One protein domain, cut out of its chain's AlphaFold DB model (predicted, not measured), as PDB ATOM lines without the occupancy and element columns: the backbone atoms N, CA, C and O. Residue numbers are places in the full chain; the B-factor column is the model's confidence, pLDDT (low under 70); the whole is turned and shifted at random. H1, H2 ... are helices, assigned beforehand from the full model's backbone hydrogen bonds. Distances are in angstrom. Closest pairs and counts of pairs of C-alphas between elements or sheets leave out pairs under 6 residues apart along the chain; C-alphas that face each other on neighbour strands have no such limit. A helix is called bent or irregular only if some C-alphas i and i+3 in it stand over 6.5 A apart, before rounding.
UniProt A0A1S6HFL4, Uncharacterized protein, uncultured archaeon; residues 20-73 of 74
ATOM      1  N   GLN A  20     251.562 193.937 126.645       67.75
ATOM      2  CA  GLN A  20     252.124 193.439 127.888       67.75
ATOM      3  C   GLN A  20     252.072 194.494 129.006       67.75
ATOM      4  O   GLN A  20     251.711 194.166 130.127       67.75
ATOM      5  N   GLY A  21     252.359 195.766 128.709       71.56
ATOM      6  CA  GLY A  21     252.191 196.863 129.667       71.56
ATOM      7  C   GLY A  21     250.727 197.112 130.042       71.56
ATOM      8  O   GLY A  21     250.424 197.382 131.196       71.56
ATOM      9  N   LEU A  22     249.801 196.950 129.093       74.94
ATOM     10  CA  LEU A  22     248.362 197.019 129.364       74.94
ATOM     11  C   LEU A  22     247.881 195.854 130.246       74.94
ATOM     12  O   LEU A  22     247.078 196.073 131.148       74.94
ATOM     13  N   GLU A  23     248.360 194.632 130.005       74.88
ATOM     14  CA  GLU A  23     248.065 193.467 130.849       74.88
ATOM     15  C   GLU A  23     248.589 193.652 132.272       74.88
ATOM     16  O   GLU A  23     247.838 193.424 133.217       74.88
ATOM     17  N   LEU A  24     249.830 194.126 132.419       75.75
ATOM     18  CA  LEU A  24     250.424 194.425 133.722       75.75
ATOM     19  C   LEU A  24     249.640 195.521 134.450       75.75
ATOM     20  O   LEU A  24     249.241 195.315 135.584       75.75
ATOM     21  N   ALA A  25     249.298 196.619 133.774       75.75
ATOM     22  CA  ALA A  25     248.494 197.696 134.353       75.75
ATOM     23  C   ALA A  25     247.113 197.221 134.842       75.75
ATOM     24  O   ALA A  25     246.616 197.666 135.875       75.75
ATOM     25  N   VAL A  26     246.471 196.321 134.092       78.94
ATOM     26  CA  VAL A  26     245.193 195.712 134.485       78.94
ATOM     27  C   VAL A  26     245.378 194.751 135.663       78.94
ATOM     28  O   VAL A  26     244.499 194.666 136.519       78.94
ATOM     29  N   GLN A  27     246.499 194.035 135.723       78.31
ATOM     30  CA  GLN A  27     246.813 193.142 136.831       78.31
ATOM     31  C   GLN A  27     247.126 193.920 138.117       78.31
ATOM     32  O   GLN A  27     246.517 193.624 139.140       78.31
ATOM     33  N   ASP A  28     247.951 194.966 138.042       78.31
ATOM     34  CA  ASP A  28     248.253 195.872 139.156       78.31
ATOM     35  C   ASP A  28     246.971 196.523 139.697       78.31
ATOM     36  O   ASP A  28     246.767 196.602 140.907       78.31
ATOM     37  N   LEU A  29     246.045 196.908 138.808       80.00
ATOM     38  CA  LEU A  29     244.725 197.408 139.194       80.00
ATOM     39  C   LEU A  29     243.934 196.367 140.005       80.00
ATOM     40  O   LEU A  29     243.263 196.742 140.964       80.00
ATOM     41  N   PHE A  30     243.976 195.085 139.632       79.50
ATOM     42  CA  PHE A  30     243.293 194.021 140.381       79.50
ATOM     43  C   PHE A  30     243.974 193.681 141.704       79.50
ATOM     44  O   PHE A  30     243.295 193.256 142.637       79.50
ATOM     45  N   GLU A  31     245.293 193.828 141.777       75.06
ATOM     46  CA  GLU A  31     246.065 193.555 142.987       75.06
ATOM     47  C   GLU A  31     245.940 194.702 144.005       75.06
ATOM     48  O   GLU A  31     245.753 194.442 145.194       75.06
ATOM     49  N   GLU A  32     245.955 195.965 143.562       75.44
ATOM     50  CA  GLU A  32     245.803 197.134 144.442       75.44
ATOM     51  C   GLU A  32     244.351 197.439 144.800       75.44
ATOM     52  O   GLU A  32     244.027 197.737 145.956       75.44
ATOM     53  N   LYS A  33     243.453 197.412 143.812       67.19
ATOM     54  CA  LYS A  33     242.028 197.572 144.067       67.19
ATOM     55  C   LYS A  33     241.422 196.195 144.135       67.19
ATOM     56  O   LYS A  33     241.325 195.504 143.131       67.19
ATOM     57  N   ASN A  34     240.917 195.860 145.317       69.81
ATOM     58  CA  ASN A  34     240.050 194.711 145.558       69.81
ATOM     59  C   ASN A  34     238.714 194.908 144.804       69.81
ATOM     60  O   ASN A  34     237.667 195.206 145.385       69.81
ATOM     61  N   LEU A  35     238.791 194.900 143.473       74.38
ATOM     62  CA  LEU A  35     237.714 195.227 142.562       74.38
ATOM     63  C   LEU A  35     236.632 194.157 142.696       74.38
ATOM     64  O   LEU A  35     236.948 192.971 142.807       74.38
ATOM     65  N   PRO A  36     235.350 194.549 142.629       80.00
ATOM     66  CA  PRO A  36     234.268 193.589 142.493       80.00
ATOM     67  C   PRO A  36     234.565 192.633 141.336       80.00
ATOM     68  O   PRO A  36     234.940 193.079 140.248       80.00
ATOM     69  N   VAL A  37     234.376 191.333 141.571       78.12
ATOM     70  CA  VAL A  37     234.691 190.260 140.609       78.12
ATOM     71  C   VAL A  37     234.076 190.540 139.232       78.12
ATOM     72  O   VAL A  37     234.756 190.397 138.220       78.12
ATOM     73  N   GLU A  38     232.846 191.061 139.196       81.88
ATOM     74  CA  GLU A  38     232.140 191.455 137.968       81.88
ATOM     75  C   GLU A  38     232.918 192.486 137.132       81.88
ATOM     76  O   GLU A  38     233.087 192.326 135.924       81.88
ATOM     77  N   LYS A  39     233.477 193.524 137.772       80.19
ATOM     78  CA  LYS A  39     234.291 194.534 137.076       80.19
ATOM     79  C   LYS A  39     235.586 193.931 136.541       80.19
ATOM     80  O   LYS A  39     236.045 194.307 135.464       80.19
ATOM     81  N   ALA A  40     236.179 193.004 137.291       78.56
ATOM     82  CA  ALA A  40     237.412 192.354 136.880       78.56
ATOM     83  C   ALA A  40     237.215 191.461 135.652       78.56
ATOM     84  O   ALA A  40     238.041 191.475 134.735       78.56
ATOM     85  N   GLU A  41     236.107 190.729 135.594       83.00
ATOM     86  CA  GLU A  41     235.749 189.924 134.427       83.00
ATOM     87  C   GLU A  41     235.446 190.784 133.197       83.00
ATOM     88  O   GLU A  41     235.925 190.469 132.102       83.00
ATOM     89  N   GLU A  42     234.742 191.907 133.362       85.19
ATOM     90  CA  GLU A  42     234.493 192.849 132.266       85.19
ATOM     91  C   GLU A  42     235.795 193.433 131.702       85.19
ATOM     92  O   GLU A  42     236.015 193.398 130.489       85.19
ATOM     93  N   ILE A  43     236.702 193.910 132.561       82.88
ATOM     94  CA  ILE A  43     237.986 194.482 132.124       82.88
ATOM     95  C   ILE A  43     238.845 193.415 131.426       82.88
ATOM     96  O   ILE A  43     239.388 193.684 130.352       82.88
ATOM     97  N   LYS A  44     238.916 192.185 131.958       81.69
ATOM     98  CA  LYS A  44     239.609 191.053 131.307       81.69
ATOM     99  C   LYS A  44     238.993 190.700 129.952       81.69
ATOM    100  O   LYS A  44     239.714 190.353 129.017       81.69
ATOM    101  N   THR A  45     237.672 190.788 129.831       84.94
ATOM    102  CA  THR A  45     236.961 190.528 128.572       84.94
ATOM    103  C   THR A  45     237.292 191.588 127.532       84.94
ATOM    104  O   THR A  45     237.627 191.250 126.395       84.94
ATOM    105  N   ILE A  46     237.279 192.866 127.916       82.69
ATOM    106  CA  ILE A  46     237.661 193.972 127.031       82.69
ATOM    107  C   ILE A  46     239.140 193.855 126.642       82.69
ATOM    108  O   ILE A  46     239.469 194.035 125.476       82.69
ATOM    109  N   LEU A  47     240.025 193.484 127.567       80.62
ATOM    110  CA  LEU A  47     241.449 193.280 127.288       80.62
ATOM    111  C   LEU A  47     241.687 192.209 126.212       80.62
ATOM    112  O   LEU A  47     242.497 192.411 125.309       80.62
ATOM    113  N   LYS A  48     240.943 191.098 126.275       79.94
ATOM    114  CA  LYS A  48     241.031 189.995 125.305       79.94
ATOM    115  C   LYS A  48     240.387 190.317 123.955       79.94
ATOM    116  O   LYS A  48     240.869 189.845 122.932       79.94
ATOM    117  N   THR A  49     239.289 191.071 123.948       80.94
ATOM    118  CA  THR A  49     238.484 191.313 122.734       80.94
ATOM    119  C   THR A  49     238.844 192.613 122.024       80.94
ATOM    120  O   THR A  49     238.932 192.646 120.798       80.94
ATOM    121  N   ASN A  50     239.061 193.695 122.771       78.50
ATOM    122  CA  ASN A  50     239.380 195.017 122.246       78.50
ATOM    123  C   ASN A  50     240.212 195.847 123.251       78.50
ATOM    124  O   ASN A  50     239.698 196.783 123.873       78.50
ATOM    125  N   PRO A  51     241.523 195.571 123.381       74.00
ATOM    126  CA  PRO A  51     242.397 196.247 124.345       74.00
ATOM    127  C   PRO A  51     242.506 197.759 124.104       74.00
ATOM    128  O   PRO A  51     242.694 198.535 125.038       74.00
ATOM    129  N   LYS A  52     242.320 198.207 122.853       74.38
ATOM    130  CA  LYS A  52     242.307 199.633 122.490       74.38
ATOM    131  C   LYS A  52     241.161 200.397 123.146       74.38
ATOM    132  O   LYS A  52     241.246 201.614 123.277       74.38
ATOM    133  N   LEU A  53     240.089 199.705 123.529       81.06
ATOM    134  CA  LEU A  53     238.980 200.331 124.227       81.06
ATOM    135  C   LEU A  53     239.411 200.779 125.627       81.06
ATOM    136  O   LEU A  53     239.065 201.884 126.008       81.06
ATOM    137  N   LEU A  54     240.224 200.003 126.351       76.56
ATOM    138  CA  LEU A  54     240.648 200.331 127.726       76.56
ATOM    139  C   LEU A  54     241.453 201.632 127.824       76.56
ATOM    140  O   LEU A  54     241.415 202.311 128.844       76.56
ATOM    141  N   VAL A  55     242.154 201.986 126.747       73.44
ATOM    142  CA  VAL A  55     242.960 203.212 126.636       73.44
ATOM    143  C   VAL A  55     242.190 204.364 125.971       73.44
ATOM    144  O   VAL A  55     242.758 205.424 125.720       73.44
ATOM    145  N   ASN A  56     240.909 204.162 125.647       79.38
ATOM    146  CA  ASN A  56     240.042 205.158 125.026       79.38
ATOM    147  C   ASN A  56     239.249 205.908 126.101       79.38
ATOM    148  O   ASN A  56     238.640 205.284 126.966       79.38
ATOM    149  N   GLU A  57     239.160 207.233 125.987       78.31
ATOM    150  CA  GLU A  57     238.388 208.092 126.898       78.31
ATOM    151  C   GLU A  57     236.898 207.715 126.981       78.31
ATOM    152  O   GLU A  57     236.233 208.013 127.969       78.31
ATOM    153  N   LYS A  58     236.372 207.023 125.963       78.81
ATOM    154  CA  LYS A  58     234.993 206.511 125.932       78.81
ATOM    155  C   LYS A  58     234.782 205.241 126.764       78.81
ATOM    156  O   LYS A  58     233.641 204.805 126.910       78.81
ATOM    157  N   CYS A  59     235.836 204.601 127.267       79.31
ATOM    158  CA  CYS A  59     235.692 203.417 128.107       79.31
ATOM    159  C   CYS A  59     235.283 203.807 129.524       79.31
ATOM    160  O   CYS A  59     235.922 204.634 130.168       79.31
ATOM    161  N   LYS A  60     234.252 203.130 130.040       83.75
ATOM    162  CA  LYS A  60     233.751 203.285 131.413       83.75
ATOM    163  C   LYS A  60     234.857 203.154 132.470       83.75
ATOM    164  O   LYS A  60     234.789 203.808 133.503       83.75
ATOM    165  N   TYR A  61     235.876 202.342 132.192       81.00
ATOM    166  CA  TYR A  61     236.987 202.050 133.100       81.00
ATOM    167  C   TYR A  61     238.232 202.906 132.846       81.00
ATOM    168  O   TYR A  61     239.217 202.772 133.566       81.00
ATOM    169  N   PHE A  62     238.205 203.818 131.868       80.00
ATOM    170  CA  PHE A  62     239.373 204.619 131.493       80.00
ATOM    171  C   PHE A  62     239.950 205.402 132.677       80.00
ATOM    172  O   PHE A  62     241.157 205.390 132.882       80.00
ATOM    173  N   GLY A  63     239.106 206.034 133.499       78.88
ATOM    174  CA  GLY A  63     239.564 206.786 134.672       78.88
ATOM    175  C   GLY A  63     240.241 205.919 135.740       78.88
ATOM    176  O   GLY A  63     241.148 206.395 136.417       78.88
ATOM    177  N   GLU A  64     239.836 204.653 135.864       79.12
ATOM    178  CA  GLU A  64     240.427 203.702 136.812       79.12
ATOM    179  C   GLU A  64     241.748 203.134 136.282       79.12
ATOM    180  O   GLU A  64     242.685 202.970 137.052       79.12
ATOM    181  N   ILE A  65     241.843 202.891 134.972       75.56
ATOM    182  CA  ILE A  65     242.995 202.239 134.335       75.56
ATOM    183  C   ILE A  65     244.088 203.261 133.960       75.56
ATOM    184  O   ILE A  65     245.273 202.953 134.031       75.56
ATOM    185  N   LYS A  66     243.727 204.504 133.610       75.88
ATOM    186  CA  LYS A  66     244.653 205.569 133.169       75.88
ATOM    187  C   LYS A  66     245.881 205.774 134.079       75.88
ATOM    188  O   LYS A  66     246.970 205.893 133.517       75.88
ATOM    189  N   PRO A  67     245.771 205.802 135.425       76.50
ATOM    190  CA  PRO A  67     246.925 205.898 136.327       76.50
ATOM    191  C   PRO A  67     247.956 204.784 136.126       76.50
ATOM    192  O   PRO A  67     249.154 205.046 136.137       76.50
ATOM    193  N   TYR A  68     247.483 203.570 135.862       74.12
ATOM    194  CA  TYR A  68     248.305 202.375 135.677       74.12
ATOM    195  C   TYR A  68     248.892 202.280 134.262       74.12
ATOM    196  O   TYR A  68     249.868 201.578 134.035       74.12
ATOM    197  N   LEU A  69     248.337 203.024 133.298       69.94
ATOM    198  CA  LEU A  69     248.826 203.083 131.914       69.94
ATOM    199  C   LEU A  69     249.879 204.159 131.682       69.94
ATOM    200  O   LEU A  69     250.650 204.054 130.730       69.94
ATOM    201  N   LEU A  70     249.897 205.196 132.522       63.62
ATOM    202  CA  LEU A  70     250.826 206.325 132.440       63.62
ATOM    203  C   LEU A  70     252.304 205.907 132.311       63.62
ATOM    204  O   LEU A  70     252.977 206.481 131.455       63.62
ATOM    205  N   PRO A  71     252.811 204.897 133.048       63.09
ATOM    206  CA  PRO A  71     254.192 204.422 132.898       63.09
ATOM    207  C   PRO A  71     254.507 203.821 131.519       63.09
ATOM    208  O   PRO A  71     255.666 203.774 131.118       63.09
ATOM    209  N   PHE A  72     253.487 203.365 130.788       58.81
ATOM    210  CA  PHE A  72     253.614 202.688 129.493       58.81
ATOM    211  C   PHE A  72     253.269 203.598 128.300       58.81
ATOM    212  O   PHE A  72     253.270 203.144 127.156       58.81
ATOM    213  N   LEU A  73     252.928 204.863 128.566       53.31
ATOM    214  CA  LEU A  73     252.569 205.883 127.574       53.31
ATOM    215  C   LEU A  73     253.731 206.833 127.220       53.31
ATOM    216  O   LEU A  73     253.528 207.726 126.399       53.31
TER     217      LEU A  73
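AT A GLANCE: This is residues 20 to 73 of the 74 residues of an uncharacterized protein of uncultured archaeon (UniProt A0A1S6HFL4). What shape do these atoms make? Two helices of equal residue count, H1 and H2, form a helical hairpin, side by side and running opposite ways with few contacts between them, while H4 crosses H1 at a steep tilt and packs on it without reaching H2. The short H3 packs on residues 43 to 47 of H2. What is it built of, and how large is it? The printed part has 54 residues with four named helices, H1, H2, H3 and H4 in that order, and no named strand; the class is all helix. It is compact, with a radius of gyration of the C-alphas of 9.9 A, and rounded, with spans of 26 by 21 by 19 A.

IN THESE COORDINATES: Where do the first two helices run? H1 is residues 20 to 32, 18.1 A from first to last C-alpha, beginning at C-alpha 20 at (252.124, 193.439, 127.888). H2 is residues 37 to 49, 18.3 A long, beginning at C-alpha 37 at (234.691, 190.260, 140.609). What follows them? H3 is residues 51 to 54, 5.6 A long. H4 is residues 62 to 72, 14.5 A long, ending at C-alpha 72 at (253.614, 202.688, 129.493); it is only just irregular, with C-alphas 64 and 67 at 6.9 A from each other.

HOW THE PARTS SIT: How do H1 and H2 stand? They touch as a hairpin, at a shallow tilt of 1 degrees, opposite ways; their closest C-alphas are those of Phe 30 and Ala 40, 7.0 A apart. What does H4 touch? It touches H1 at a steep tilt of 55 degrees, opposite ways, and the closest C-alphas are those of Ala 25 and Tyr 68, 4.9 A apart. H2 and H4 are apart. Where is H3? It touches H2, with residues 43 to 47 of H2 alone, and the closest C-alphas are those of Ile 46 and Leu 54, 7.1 A apart. It is close to H1 and to H4 but not clearly touching either, with closest C-alphas 7.8 A apart at Leu 22 and Pro 51, and 5.8 A apart at Leu 54 and Phe 62. What do the backbone N and O atoms show? In H1 and H2 every O i to N i+4 pair is within hydrogen-bond range; in H4 3 of 7 are, beside 4 of 8 O i to N i+3 pairs, and H3 is too short for an O i to N i+4 pair.

THE WHOLE: How far does it reach? The two C-alphas farthest apart are those of Val 37 and Leu 73, at 27.1 A. Is it continuous? The printed part has no cut; the links from H1 to H2 and from H2 to H3 are tight, and that from H3 to H4, 7 residues, is short. Where is confidence low? The mean pLDDT of the printed part is 76.4, and residue 20, residues 33 to 34 and residues 69 to 73 are under 70.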